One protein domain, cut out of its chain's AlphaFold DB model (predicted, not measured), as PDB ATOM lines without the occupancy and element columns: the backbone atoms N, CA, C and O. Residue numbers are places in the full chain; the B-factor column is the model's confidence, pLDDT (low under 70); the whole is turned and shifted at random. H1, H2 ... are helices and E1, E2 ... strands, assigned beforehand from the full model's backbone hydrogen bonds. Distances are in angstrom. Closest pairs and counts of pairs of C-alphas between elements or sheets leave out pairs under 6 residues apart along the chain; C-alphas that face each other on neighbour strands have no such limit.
ATOM      1  N   TYR A 133     211.351 200.106 154.712       85.31
ATOM      2  CA  TYR A 133     210.910 199.409 155.921       85.31
ATOM      3  C   TYR A 133     210.733 197.896 155.714       85.31
ATOM      4  O   TYR A 133     211.305 197.105 156.455       85.31
ATOM      5  N   GLN A 134     209.985 197.471 154.689       86.69
ATOM      6  CA  GLN A 134     209.766 196.042 154.428       86.69
ATOM      7  C   GLN A 134     211.064 195.312 154.076       86.69
ATOM      8  O   GLN A 134     211.227 194.151 154.438       86.69
ATOM      9  N   ARG A 135     211.992 195.974 153.374       86.56
ATOM     10  CA  ARG A 135     213.293 195.384 153.027       86.56
ATOM     11  C   ARG A 135     214.153 195.153 154.266       86.56
ATOM     12  O   ARG A 135     214.759 194.091 154.380       86.56
ATOM     13  N   GLU A 136     214.203 196.122 155.176       87.38
ATOM     14  CA  GLU A 136     214.941 196.001 156.438       87.38
ATOM     15  C   GLU A 136     214.289 194.987 157.381       87.38
ATOM     16  O   GLU A 136     214.983 194.146 157.946       87.38
ATOM     17  N   LEU A 137     212.958 194.982 157.470       89.94
ATOM     18  CA  LEU A 137     212.211 194.009 158.263       89.94
ATOM     19  C   LEU A 137     212.446 192.572 157.768       89.94
ATOM     20  O   LEU A 137     212.751 191.681 158.561       89.94
ATOM     21  N   ASP A 138     212.365 192.353 156.450       89.06
ATOM     22  CA  ASP A 138     212.670 191.059 155.828       89.06
ATOM     23  C   ASP A 138     214.124 190.644 156.084       89.06
ATOM     24  O   ASP A 138     214.398 189.463 156.304       89.06
ATOM     25  N   LYS A 139     215.061 191.602 156.060       90.31
ATOM     26  CA  LYS A 139     216.471 191.355 156.375       90.31
ATOM     27  C   LYS A 139     216.598 190.845 157.812       90.31
ATOM     28  O   LYS A 139     217.124 189.753 158.011       90.31
ATOM     29  N   ILE A 140     216.053 191.572 158.784       90.06
ATOM     30  CA  ILE A 140     216.105 191.203 160.204       90.06
ATOM     31  C   ILE A 140     215.513 189.809 160.429       90.06
ATOM     32  O   ILE A 140     216.171 188.943 161.005       90.06
ATOM     33  N   TYR A 141     214.315 189.540 159.901       90.44
ATOM     34  CA  TYR A 141     213.699 188.221 160.049       90.44
ATOM     35  C   TYR A 141     214.485 187.109 159.364       90.44
ATOM     36  O   TYR A 141     214.505 185.995 159.872       90.44
ATOM     37  N   ARG A 142     215.137 187.367 158.228       89.44
ATOM     38  CA  ARG A 142     215.909 186.339 157.524       89.44
ATOM     39  C   ARG A 142     217.196 185.967 158.255       89.44
ATOM     40  O   ARG A 142     217.535 184.787 158.279       89.44
ATOM     41  N   TYR A 143     217.911 186.945 158.808       89.38
ATOM     42  CA  TYR A 143     219.199 186.710 159.469       89.38
ATOM     43  C   TYR A 143     219.053 186.293 160.938       89.38
ATOM     44  O   TYR A 143     219.899 185.556 161.433       89.38
ATOM     45  N   HIS A 144     217.964 186.686 161.606       86.81
ATOM     46  CA  HIS A 144     217.792 186.500 163.053       86.81
ATOM     47  C   HIS A 144     216.511 185.733 163.427       86.81
ATOM     48  O   HIS A 144     216.020 185.848 164.548       86.81
ATOM     49  N   ASN A 145     215.960 184.917 162.514       77.06
ATOM     50  CA  ASN A 145     214.693 184.194 162.726       77.06
ATOM     51  C   ASN A 145     214.666 183.322 163.997       77.06
ATOM     52  O   ASN A 145     213.597 183.066 164.536       77.06
ATOM     53  N   GLY A 146     215.825 182.829 164.446       80.38
ATOM     54  CA  GLY A 146     215.929 181.972 165.631       80.38
ATOM     55  C   GLY A 146     215.825 182.712 166.966       80.38
ATOM     56  O   GLY A 146     215.521 182.078 167.969       80.38
ATOM     57  N   LEU A 147     216.056 184.030 166.980       85.31
ATOM     58  CA  LEU A 147     216.095 184.854 168.197       85.31
ATOM     59  C   LEU A 147     214.828 185.700 168.382       85.31
ATOM     60  O   LEU A 147     214.588 186.243 169.461       85.31
ATOM     61  N   ILE A 148     214.017 185.826 167.325       90.62
ATOM     62  CA  ILE A 148     212.877 186.741 167.284       90.62
ATOM     63  C   ILE A 148     211.555 185.981 167.414       90.62
ATOM     64  O   ILE A 148     211.193 185.172 166.560       90.62
ATOM     65  N   ILE A 149     210.773 186.329 168.431       89.56
ATOM     66  CA  ILE A 149     209.410 185.844 168.651       89.56
ATOM     67  C   ILE A 149     208.422 186.873 168.101       89.56
ATOM     68  O   ILE A 149     208.405 188.026 168.524       89.56
ATOM     69  N   LYS A 150     207.561 186.466 167.167       88.31
ATOM     70  CA  LYS A 150     206.508 187.339 166.625       88.31
ATOM     71  C   LYS A 150     205.316 187.368 167.579       88.31
ATOM     72  O   LYS A 150     204.683 186.338 167.798       88.31
ATOM     73  N   ALA A 151     205.005 188.542 168.114       84.88
ATOM     74  CA  ALA A 151     203.856 188.790 168.971       84.88
ATOM     75  C   ALA A 151     202.771 189.593 168.240       84.88
ATOM     76  O   ALA A 151     203.011 190.236 167.216       84.88
ATOM     77  N   GLY A 152     201.554 189.541 168.781       80.00
ATOM     78  CA  GLY A 152     200.445 190.362 168.308       80.00
ATOM     79  C   GLY A 152     200.639 191.860 168.603       80.00
ATOM     80  O   GLY A 152     201.575 192.246 169.304       80.00
ATOM     81  N   PRO A 153     199.744 192.717 168.088       71.06
ATOM     82  CA  PRO A 153     199.822 194.176 168.235       71.06
ATOM     83  C   PRO A 153     199.552 194.694 169.662       71.06
ATOM     84  O   PRO A 153     199.801 195.861 169.942       71.06
ATOM     85  N   GLN A 154     199.047 193.854 170.572       65.69
ATOM     86  CA  GLN A 154     198.726 194.251 171.946       65.69
ATOM     87  C   GLN A 154     199.753 193.694 172.933       65.69
ATOM     88  O   GLN A 154     199.526 192.662 173.563       65.69
ATOM     89  N   THR A 155     200.887 194.382 173.056       67.12
ATOM     90  CA  THR A 155     201.805 194.175 174.181       67.12
ATOM     91  C   THR A 155     201.530 195.244 175.228       67.12
ATOM     92  O   THR A 155     201.721 196.431 174.958       67.12
ATOM     93  N   ASP A 156     201.066 194.839 176.408       71.38
ATOM     94  CA  ASP A 156     200.873 195.758 177.528       71.38
ATOM     95  C   ASP A 156     202.231 196.139 178.138       71.38
ATOM     96  O   ASP A 156     202.966 195.292 178.650       71.38
ATOM     97  N   LEU A 157     202.569 197.425 178.046       71.62
ATOM     98  CA  LEU A 157     203.799 198.018 178.579       71.62
ATOM     99  C   LEU A 157     203.514 198.996 179.736       71.62
ATOM    100  O   LEU A 157     204.429 199.657 180.216       71.62
ATOM    101  N   THR A 158     202.263 199.087 180.203       68.69
ATOM    102  CA  THR A 158     201.754 200.176 181.065       68.69
ATOM    103  C   THR A 158     202.460 200.287 182.424       68.69
ATOM    104  O   THR A 158     202.457 201.350 183.039       68.69
ATOM    105  N   HIS A 159     203.106 199.216 182.889       73.69
ATOM    106  CA  HIS A 159     203.773 199.159 184.194       73.69
ATOM    107  C   HIS A 159     205.286 198.936 184.115       73.69
ATOM    108  O   HIS A 159     205.893 198.543 185.108       73.69
ATOM    109  N   LYS A 160     205.903 199.142 182.946       81.81
ATOM    110  CA  LYS A 160     207.330 198.876 182.751       81.81
ATOM    111  C   LYS A 160     208.094 200.121 182.319       81.81
ATOM    112  O   LYS A 160     207.614 200.924 181.520       81.81
ATOM    113  N   THR A 161     209.319 200.248 182.815       85.88
ATOM    114  CA  THR A 161     210.243 201.310 182.415       85.88
ATOM    115  C   THR A 161     210.757 201.008 181.017       85.88
ATOM    116  O   THR A 161     211.455 200.018 180.802       85.88
ATOM    117  N   THR A 162     210.405 201.851 180.050       86.81
ATOM    118  CA  THR A 162     210.817 201.663 178.656       86.81
ATOM    119  C   THR A 162     212.121 202.407 178.385       86.81
ATOM    120  O   THR A 162     212.213 203.606 178.629       86.81
ATOM    121  N   VAL A 163     213.116 201.700 177.854       90.00
ATOM    122  CA  VAL A 163     214.411 202.251 177.447       90.00
ATOM    123  C   VAL A 163     214.501 202.179 175.920       90.00
ATOM    124  O   VAL A 163     214.542 201.076 175.368       90.00
ATOM    125  N   PRO A 164     214.497 203.319 175.206       88.81
ATOM    126  CA  PRO A 164     214.651 203.319 173.759       88.81
ATOM    127  C   PRO A 164     216.085 202.940 173.376       88.81
ATOM    128  O   PRO A 164     217.046 203.398 173.992       88.81
ATOM    129  N   VAL A 165     216.216 202.121 172.339       91.94
ATOM    130  CA  VAL A 165     217.493 201.672 171.778       91.94
ATOM    131  C   VAL A 165     217.634 202.227 170.361       91.94
ATOM    132  O   VAL A 165     216.668 202.228 169.595       91.94
ATOM    133  N   GLU A 166     218.824 202.722 170.011       88.00
ATOM    134  CA  GLU A 166     219.054 203.436 168.748       88.00
ATOM    135  C   GLU A 166     219.194 202.503 167.538       88.00
ATOM    136  O   GLU A 166     218.719 202.842 166.451       88.00
ATOM    137  N   SER A 167     219.813 201.328 167.707       90.25
ATOM    138  CA  SER A 167     220.061 200.379 166.618       90.25
ATOM    139  C   SER A 167     219.535 198.969 166.911       90.25
ATOM    140  O   SER A 167     219.362 198.564 168.061       90.25
ATOM    141  N   PHE A 168     219.277 198.196 165.851       91.56
ATOM    142  CA  PHE A 168     218.901 196.787 165.999       91.56
ATOM    143  C   PHE A 168     220.066 195.937 166.529       91.56
ATOM    144  O   PHE A 168     219.836 194.999 167.290       91.56
ATOM    145  N   ASP A 169     221.303 196.289 166.167       92.06
ATOM    146  CA  ASP A 169     222.512 195.595 166.622       92.06
ATOM    147  C   ASP A 169     222.675 195.708 168.146       92.06
ATOM    148  O   ASP A 169     223.060 194.743 168.801       92.06
ATOM    149  N   ASP A 170     222.289 196.840 168.741       92.44
ATOM    150  CA  ASP A 170     222.294 197.012 170.199       92.44
ATOM    151  C   ASP A 170     221.277 196.096 170.894       92.44
ATOM    152  O   ASP A 170     221.573 195.528 171.943       92.44
ATOM    153  N   ILE A 171     220.091 195.895 170.302       92.56
ATOM    154  CA  ILE A 171     219.127 194.907 170.809       92.56
ATOM    155  C   ILE A 171     219.675 193.486 170.687       92.56
ATOM    156  O   ILE A 171     219.445 192.675 171.579       92.56
ATOM    157  N   LEU A 172     220.404 193.178 169.615       92.06
ATOM    158  CA  LEU A 172     221.028 191.869 169.456       92.06
ATOM    159  C   LEU A 172     222.111 191.633 170.521       92.06
ATOM    160  O   LEU A 172     222.141 190.572 171.134       92.06
ATOM    161  N   ASN A 173     222.933 192.641 170.812       92.88
ATOM    162  CA  ASN A 173     223.924 192.571 171.888       92.88
ATOM    163  C   ASN A 173     223.260 192.376 173.265       92.88
ATOM    164  O   ASN A 173     223.729 191.576 174.075       92.88
ATOM    165  N   LEU A 174     222.141 193.065 173.522       91.88
ATOM    166  CA  LEU A 174     221.359 192.897 174.752       91.88
ATOM    167  C   LEU A 174     220.729 191.504 174.863       91.88
ATOM    168  O   LEU A 174     220.654 190.960 175.960       91.88
ATOM    169  N   GLU A 175     220.279 190.917 173.753       92.12
ATOM    170  CA  GLU A 175     219.812 189.525 173.713       92.12
ATOM    171  C   GLU A 175     220.943 188.576 174.126       92.12
ATOM    172  O   GLU A 175     220.744 187.724 174.995       92.12
ATOM    173  N   GLU A 176     222.150 188.781 173.592       91.31
ATOM    174  CA  GLU A 176     223.308 187.956 173.924       91.31
ATOM    175  C   GLU A 176     223.737 188.088 175.394       91.31
ATOM    176  O   GLU A 176     224.163 187.091 175.983       91.31
ATOM    177  N   GLU A 177     223.616 189.269 175.999       92.50
ATOM    178  CA  GLU A 177     223.971 189.511 177.404       92.50
ATOM    179  C   GLU A 177     222.887 189.013 178.374       92.50
ATOM    180  O   GLU A 177     223.178 188.285 179.324       92.50
ATOM    181  N   LEU A 178     221.623 189.359 178.113       90.81
ATOM    182  CA  LEU A 178     220.487 189.068 178.996       90.81
ATOM    183  C   LEU A 178     219.884 187.675 178.768       90.81
ATOM    184  O   LEU A 178     219.011 187.259 179.535       90.81
ATOM    185  N   LYS A 179     220.286 186.979 177.694       90.69
ATOM    186  CA  LYS A 179     219.755 185.671 177.257       90.69
ATOM    187  C   LYS A 179     218.225 185.630 177.220       90.69
ATOM    188  O   LYS A 179     217.602 184.630 177.576       90.69
ATOM    189  N   SER A 180     217.622 186.753 176.838       89.75
ATOM    190  CA  SER A 180     216.177 186.978 176.849       89.75
ATOM    191  C   SER A 180     215.690 187.211 175.418       89.75
ATOM    192  O   SER A 180     216.296 188.017 174.719       89.75
ATOM    193  N   PRO A 181     214.603 186.557 174.969       90.12
ATOM    194  CA  PRO A 181     214.197 186.586 173.566       90.12
ATOM    195  C   PRO A 181     213.757 187.978 173.101       90.12
ATOM    196  O   PRO A 181     213.156 188.743 173.862       90.12
ATOM    197  N   ILE A 182     213.967 188.265 171.813       92.62
ATOM    198  CA  ILE A 182     213.507 189.505 171.181       92.62
ATOM    199  C   ILE A 182     212.063 189.315 170.721       92.62
ATOM    200  O   ILE A 182     211.772 188.510 169.841       92.62
ATOM    201  N   VAL A 183     211.138 190.088 171.269       92.06
ATOM    202  CA  VAL A 183     209.732 190.089 170.866       92.06
ATOM    203  C   VAL A 183     209.512 191.145 169.786       92.06
ATOM    204  O   VAL A 183     209.793 192.320 169.986       92.06
ATOM    205  N   ALA A 184     208.988 190.746 168.631       91.75
ATOM    206  CA  ALA A 184     208.609 191.648 167.548       91.75
ATOM    207  C   ALA A 184     207.091 191.844 167.532       91.75
ATOM    208  O   ALA A 184     206.352 190.884 167.314       91.75
ATOM    209  N   SER A 185     206.627 193.079 167.718       90.50
ATOM    210  CA  SER A 185     205.210 193.452 167.693       90.50
ATOM    211  C   SER A 185     204.958 194.551 166.648       90.50
ATOM    212  O   SER A 185     205.704 195.536 166.608       90.50
ATOM    213  N   PRO A 186     203.935 194.419 165.782       88.25
ATOM    214  CA  PRO A 186     203.557 195.475 164.847       88.25
ATOM    215  C   PRO A 186     203.119 196.745 165.587       88.25
ATOM    216  O   PRO A 186     202.288 196.694 166.489       88.25
ATOM    217  N   ALA A 187     203.642 197.896 165.171       82.25
ATOM    218  CA  ALA A 187     203.327 199.209 165.731       82.25
ATOM    219  C   ALA A 187     202.678 200.105 164.670       82.25
ATOM    220  O   ALA A 187     203.190 201.174 164.335       82.25
ATOM    221  N   GLY A 188     201.568 199.621 164.109       78.88
ATOM    222  CA  GLY A 188     200.859 200.232 162.984       78.88
ATOM    223  C   GLY A 188     201.192 199.585 161.634       78.88
ATOM    224  O   GLY A 188     201.772 198.502 161.561       78.88
ATOM    225  N   GLY A 189     200.804 200.247 160.538       74.81
ATOM    226  CA  GLY A 189     200.927 199.700 159.177       74.81
ATOM    227  C   GLY A 189     202.342 199.723 158.581       74.81
ATOM    228  O   GLY A 189     202.624 198.996 157.628       74.81
ATOM    229  N   SER A 190     203.239 200.547 159.126       83.12
ATOM    230  CA  SER A 190     204.571 200.820 158.561       83.12
ATOM    231  C   SER A 190     205.690 200.844 159.608       83.12
ATOM    232  O   SER A 190     206.782 201.345 159.324       83.12
ATOM    233  N   ALA A 191     205.440 200.282 160.796       87.75
ATOM    234  CA  ALA A 191     206.448 200.137 161.838       87.75
ATOM    235  C   ALA A 191     206.325 198.819 162.615       87.75
ATOM    236  O   ALA A 191     205.234 198.286 162.813       87.75
ATOM    237  N   THR A 192     207.464 198.309 163.080       90.44
ATOM    238  CA  THR A 192     207.567 197.153 163.983       90.44
ATOM    239  C   THR A 192     208.435 197.536 165.170       90.44
ATOM    240  O   THR A 192     209.505 198.119 165.002       90.44
ATOM    241  N   ARG A 193     207.972 197.203 166.375       91.44
ATOM    242  CA  ARG A 193     208.737 197.314 167.617       91.44
ATOM    243  C   ARG A 193     209.416 195.983 167.891       91.44
ATOM    244  O   ARG A 193     208.750 194.952 167.919       91.44
ATOM    245  N   PHE A 194     210.715 196.023 168.129       92.81
ATOM    246  CA  PHE A 194     211.492 194.919 168.670       92.81
ATOM    247  C   PHE A 194     211.777 195.230 170.130       92.81
ATOM    248  O   PHE A 194     212.230 196.330 170.438       92.81
ATOM    249  N   MET A 195     211.466 194.298 171.025       92.38
ATOM    250  CA  MET A 195     211.560 194.534 172.457       92.38
ATOM    251  C   MET A 195     212.123 193.340 173.219       92.38
ATOM    252  O   MET A 195     211.783 192.200 172.921       92.38
ATOM    253  N   ILE A 196     212.943 193.615 174.228       92.88
ATOM    254  CA  ILE A 196     213.403 192.625 175.207       92.88
ATOM    255  C   ILE A 196     212.831 193.026 176.559       92.88
ATOM    256  O   ILE A 196     213.003 194.162 177.001       92.88
ATOM    257  N   ILE A 197     212.135 192.094 177.204       90.31
ATOM    258  CA  ILE A 197     211.525 192.299 178.517       90.31
ATOM    259  C   ILE A 197     212.415 191.614 179.550       90.31
ATOM    260  O   ILE A 197     212.527 190.388 179.546       90.31
ATOM    261  N   HIS A 198     213.014 192.395 180.448       89.88
ATOM    262  CA  HIS A 198     213.846 191.877 181.528       89.88
ATOM    263  C   HIS A 198     213.436 192.517 182.858       89.88
ATOM    264  O   HIS A 198     213.734 193.681 183.133       89.88
ATOM    265  N   GLY A 199     212.697 191.764 183.679       86.88
ATOM    266  CA  GLY A 199     212.097 192.289 184.908       86.88
ATOM    267  C   GLY A 199     211.142 193.451 184.614       86.88
ATOM    268  O   GLY A 199     210.170 193.290 183.865       86.88
ATOM    269  N   ASP A 200     211.443 194.620 185.179       88.88
ATOM    270  CA  ASP A 200     210.648 195.851 185.043       88.88
ATOM    271  C   ASP A 200     211.140 196.785 183.931       88.88
ATOM    272  O   ASP A 200     210.524 197.823 183.686       88.88
ATOM    273  N   ILE A 201     212.219 196.419 183.234       89.88
ATOM    274  CA  ILE A 201     212.797 197.209 182.146       89.88
ATOM    275  C   ILE A 201     212.435 196.567 180.805       89.88
ATOM    276  O   ILE A 201     212.513 195.346 180.632       89.88
ATOM    277  N   VAL A 202     212.033 197.399 179.843       91.31
ATOM    278  CA  VAL A 202     211.781 196.989 178.459       91.31
ATOM    279  C   VAL A 202     212.661 197.805 177.535       91.31
ATOM    280  O   VAL A 202     212.479 199.012 177.400       91.31
ATOM    281  N   TYR A 203     213.591 197.136 176.870       92.94
ATOM    282  CA  TYR A 203     214.408 197.744 175.827       92.94
ATOM    283  C   TYR A 203     213.633 197.705 174.518       92.94
ATOM    284  O   TYR A 203     213.148 196.637 174.154       92.94
ATOM    285  N   VAL A 204     213.483 198.838 173.829       91.75
ATOM    286  CA  VAL A 204     212.651 198.938 172.618       91.75
ATOM    287  C   VAL A 204     213.410 199.600 171.476       91.75
ATOM    288  O   VAL A 204     213.839 200.744 171.586       91.75
ATOM    289  N   TYR A 205     213.475 198.908 170.342       92.44
ATOM    290  CA  TYR A 205     213.919 199.435 169.057       92.44
ATOM    291  C   TYR A 205     212.727 199.500 168.107       92.44
ATOM    292  O   TYR A 205     211.925 198.565 168.022       92.44
ATOM    293  N   ILE A 206     212.597 200.605 167.381       90.56
ATOM    294  CA  ILE A 206     211.468 200.842 166.485       90.56
ATOM    295  C   ILE A 206     211.987 200.946 165.061       90.56
ATOM    296  O   ILE A 206     212.702 201.881 164.711       90.56
ATOM    297  N   LEU A 207     211.581 199.991 164.229       90.06
ATOM    298  CA  LEU A 207     211.865 200.005 162.806       90.06
ATOM    299  C   LEU A 207     210.684 200.623 162.060       90.06
ATOM    300  O   LEU A 207     209.571 200.111 162.152       90.06
ATOM    301  N   GLY A 208     210.931 201.673 161.275       86.12
ATOM    302  CA  GLY A 208     209.909 202.353 160.475       86.12
ATOM    303  C   GLY A 208     209.376 203.633 161.121       86.12
ATOM    304  O   GLY A 208     209.982 204.189 162.033       86.12
ATOM    305  N   LYS A 209     208.252 204.146 160.607       80.38
ATOM    306  CA  LYS A 209     207.632 205.382 161.106       80.38
ATOM    307  C   LYS A 209     206.334 205.039 161.815       80.38
ATOM    308  O   LYS A 209     205.431 204.485 161.200       80.38
ATOM    309  N   ILE A 210     206.241 205.384 163.094       75.69
ATOM    310  CA  ILE A 210     204.985 205.273 163.832       75.69
ATOM    311  C   ILE A 210     204.093 206.420 163.361       75.69
ATOM    312  O   ILE A 210     204.423 207.590 163.566       75.69
ATOM    313  N   GLU A 211     202.983 206.108 162.700       63.25
ATOM    314  CA  GLU A 211     201.979 207.128 162.411       63.25
ATOM    315  C   GLU A 211     201.244 207.486 163.708       63.25
ATOM    316  O   GLU A 211     200.821 206.615 164.467       63.25
ATOM    317  N   LYS A 212     201.117 208.790 163.985       50.78
ATOM    318  CA  LYS A 212     200.605 209.341 165.254       50.78
ATOM    319  C   LYS A 212     199.127 209.002 165.562       50.78
ATOM    320  O   LYS A 212     198.612 209.513 166.551       50.78
ATOM    321  N   SER A 213     198.427 208.162 164.788       43.59
ATOM    322  CA  SER A 213     196.982 207.917 164.978       43.59
ATOM    323  C   SER A 213     196.602 206.769 165.921       43.59
ATOM    324  O   SER A 213     195.416 206.588 166.166       43.59
ATOM    325  N   GLU A 214     197.551 206.031 166.502       42.94
ATOM    326  CA  GLU A 214     197.261 205.038 167.558       42.94
ATOM    327  C   GLU A 214     198.121 205.249 168.816       42.94
ATOM    328  O   GLU A 214     198.492 204.320 169.531       42.94
ATOM    329  N   ALA A 215     198.424 206.512 169.129       41.75
ATOM    330  CA  ALA A 215     198.907 206.905 170.448       41.75
ATOM    331  C   ALA A 215     197.720 207.032 171.414       41.75
ATOM    332  O   ALA A 215     197.290 208.126 171.773       41.75
ATOM    333  N   THR A 216     197.145 205.910 171.841       42.81
ATOM    334  CA  THR A 216     196.300 205.895 173.042       42.81
ATOM    335  C   THR A 216     196.501 204.590 173.788       42.81
ATOM    336  O   THR A 216     195.680 203.688 173.721       42.81
ATOM    337  N   THR A 217     197.629 204.490 174.487       46.53
ATOM    338  CA  THR A 217     197.708 204.040 175.886       46.53
ATOM    339  C   THR A 217     199.080 204.475 176.408       46.53
ATOM    340  O   THR A 217     200.102 204.012 175.917       46.53
ATOM    341  N   GLY A 218     199.081 205.422 177.353       38.53
ATOM    342  CA  GLY A 218     200.271 205.927 178.050       38.53
ATOM    343  C   GLY A 218     200.965 207.122 177.380       38.53
ATOM    344  O   GLY A 218     201.715 206.964 176.426       38.53
ATOM    345  N   ARG A 219     200.738 208.334 177.906       42.44
ATOM    346  CA  ARG A 219     201.631 209.507 177.726       42.44
ATOM    347  C   ARG A 219     203.041 209.121 178.230       42.44
ATOM    348  O   ARG A 219     203.102 208.343 179.173       42.44
ATOM    349  N   SER A 220     204.178 209.555 177.678       52.06
ATOM    350  CA  SER A 220     204.593 210.885 177.192       52.06
ATOM    351  C   SER A 220     205.620 210.770 176.037       52.06
ATOM    352  O   SER A 220     206.821 210.628 176.244       52.06
ATOM    353  N   LEU A 221     205.170 210.886 174.780       56.62
ATOM    354  CA  LEU A 221     206.070 210.974 173.611       56.62
ATOM    355  C   LEU A 221     206.894 212.278 173.590       56.62
ATOM    356  O   LEU A 221     207.982 212.306 173.022       56.62
ATOM    357  N   GLU A 222     206.405 213.329 174.253       57.19
ATOM    358  CA  GLU A 222     207.089 214.625 174.360       57.19
ATOM    359  C   GLU A 222     208.383 214.549 175.196       57.19
ATOM    360  O   GLU A 222     209.339 215.262 174.908       57.19
ATOM    361  N   GLU A 223     208.468 213.637 176.174       57.84
ATOM    362  CA  GLU A 223     209.685 213.444 176.982       57.84
ATOM    363  C   GLU A 223     210.773 212.673 176.216       57.84
ATOM    364  O   GLU A 223     211.964 212.938 176.386       57.84
ATOM    365  N   ILE A 224     210.373 211.765 175.319       59.78
ATOM    366  CA  ILE A 224     211.296 210.979 174.489       59.78
ATOM    367  C   ILE A 224     211.886 211.850 173.369       59.78
ATOM    368  O   ILE A 224     213.087 211.785 173.106       59.78
ATOM    369  N   GLU A 225     211.074 212.707 172.737       59.41
ATOM    370  CA  GLU A 225     211.549 213.640 171.703       59.41
ATOM    371  C   GLU A 225     212.499 214.706 172.291       59.41
ATOM    372  O   GLU A 225     213.562 214.952 171.716       59.41
ATOM    373  N   ALA A 226     212.207 215.244 173.485       60.06
ATOM    374  CA  ALA A 226     213.088 216.196 174.172       60.06
ATOM    375  C   ALA A 226     214.452 215.588 174.564       60.06
ATOM    376  O   ALA A 226     215.481 216.269 174.512       60.06
ATOM    377  N   PHE A 227     214.491 214.298 174.913       57.47
ATOM    378  CA  PHE A 227     215.738 213.602 175.241       57.47
ATOM    379  C   PHE A 227     216.614 213.347 174.000       57.47
ATOM    380  O   PHE A 227     217.832 213.537 174.048       57.47
ATOM    381  N   ILE A 228     216.003 212.979 172.868       62.88
ATOM    382  CA  ILE A 228     216.715 212.721 171.605       62.88
ATOM    383  C   ILE A 228     217.267 214.021 170.992       62.88
ATOM    384  O   ILE A 228     218.368 214.027 170.436       62.88
ATOM    385  N   GLU A 229     216.547 215.143 171.100       61.94
ATOM    386  CA  GLU A 229     217.078 216.446 170.674       61.94
ATOM    387  C   GLU A 229     218.188 216.958 171.605       61.94
ATOM    388  O   GLU A 229     219.197 217.488 171.128       61.94
TER     389      GLU A 229
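AT A GLANCE: This is residues 133 to 229 of the 252 residues of an uncharacterized protein of Patescibacteria group bacterium (UniProt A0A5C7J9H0). A strongly twisted sheet of five strands, with the long hairpin E4 and E5 in its middle, has two helices, H1 and H2, over one face. A third helix, H3, lies beyond the edge strand E2, at the end of a long loop that follows E5. The printed part has 97 residues, with three named helices and five named strands in the order H1 E1 E2 H2 E3 E4 E5 H3. The sheet is mixed, in the order E1 E3 E4 E5 E2, and the class is mixed, helices and strands. The whole is compact, with a radius of gyration of the C-alphas of 13.1 A and spans of 34 by 30 by 27 A.

IN THESE COORDINATES: The longest strands are E4, residues 191 to 198, 22.6 A from first to last C-alpha, and E5, residues 201 to 208, 22.5 A. C-alpha 191 stands at (206.448, 200.137, 161.838). E3 is residues 182 to 186, 13.2 A; E2 is residues 161 to 164, 9.9 A; E1 is residues 148 to 150, 6.4 A. H1, residues 133 to 144, measures 16.3 A and begins at C-alpha 133, (210.910, 199.409, 155.921). H2, residues 168 to 178, measures 15.2 A. H3, residues 221 to 229, measures 12.6 A and ends at C-alpha 229, (217.078, 216.446, 170.674).

HOW THE PARTS SIT: E3, E4 and E5 form a meander, each strand the antiparallel neighbour of the one before. The hairpin E4 and E5 has N 194 and O 205 within hydrogen-bond range at 2.8 A; the hairpin E3 and E4 has N 185 and O 193 at 2.8 A. The edge strands are parallel to their neighbours: E1 to E3, with N 149 and O 182 at 2.8 A, and E2 to E5, with N 163 and O 202 at 2.8 A. E2, H2 and E3 make a split strand-helix-strand unit, two strands of one sheet that follow each other among the strands, joined through a helix, with E4 and E5 between them in the sheet, and its crossover is right-handed. H1 and H2 lie on the same face, making two layers, helices on one face of a sheet. H2 lies over E4 at a height over the sheet of 8.7 A, along the strands at 15 degrees to E4 on the local plane; their closest C-alphas, Glu 175 and Ile 196, are 7.3 A apart. H1 has a height over the sheet of 9.1 A and lies over E3 and, only just, over E4 and E5, with 3 C-alphas falling on each of these two. H1 and H2 are apart. H3 is not on the sheet, and is only just apart from E2, with the closest C-alphas 8.4 A apart. In H1, H2 and H3 every O i to N i+4 pair is within hydrogen-bond range.

THE WHOLE: The two C-alphas farthest apart, those of Gly 146 and Ala 226, are 35.4 A apart. The printed part has no cut. The link from E5 to H3, residues 209 to 220, is long. The mean pLDDT of the printed part is 80.1; residues 154 to 155, residue 158 and residues 211 to 229 are under 70.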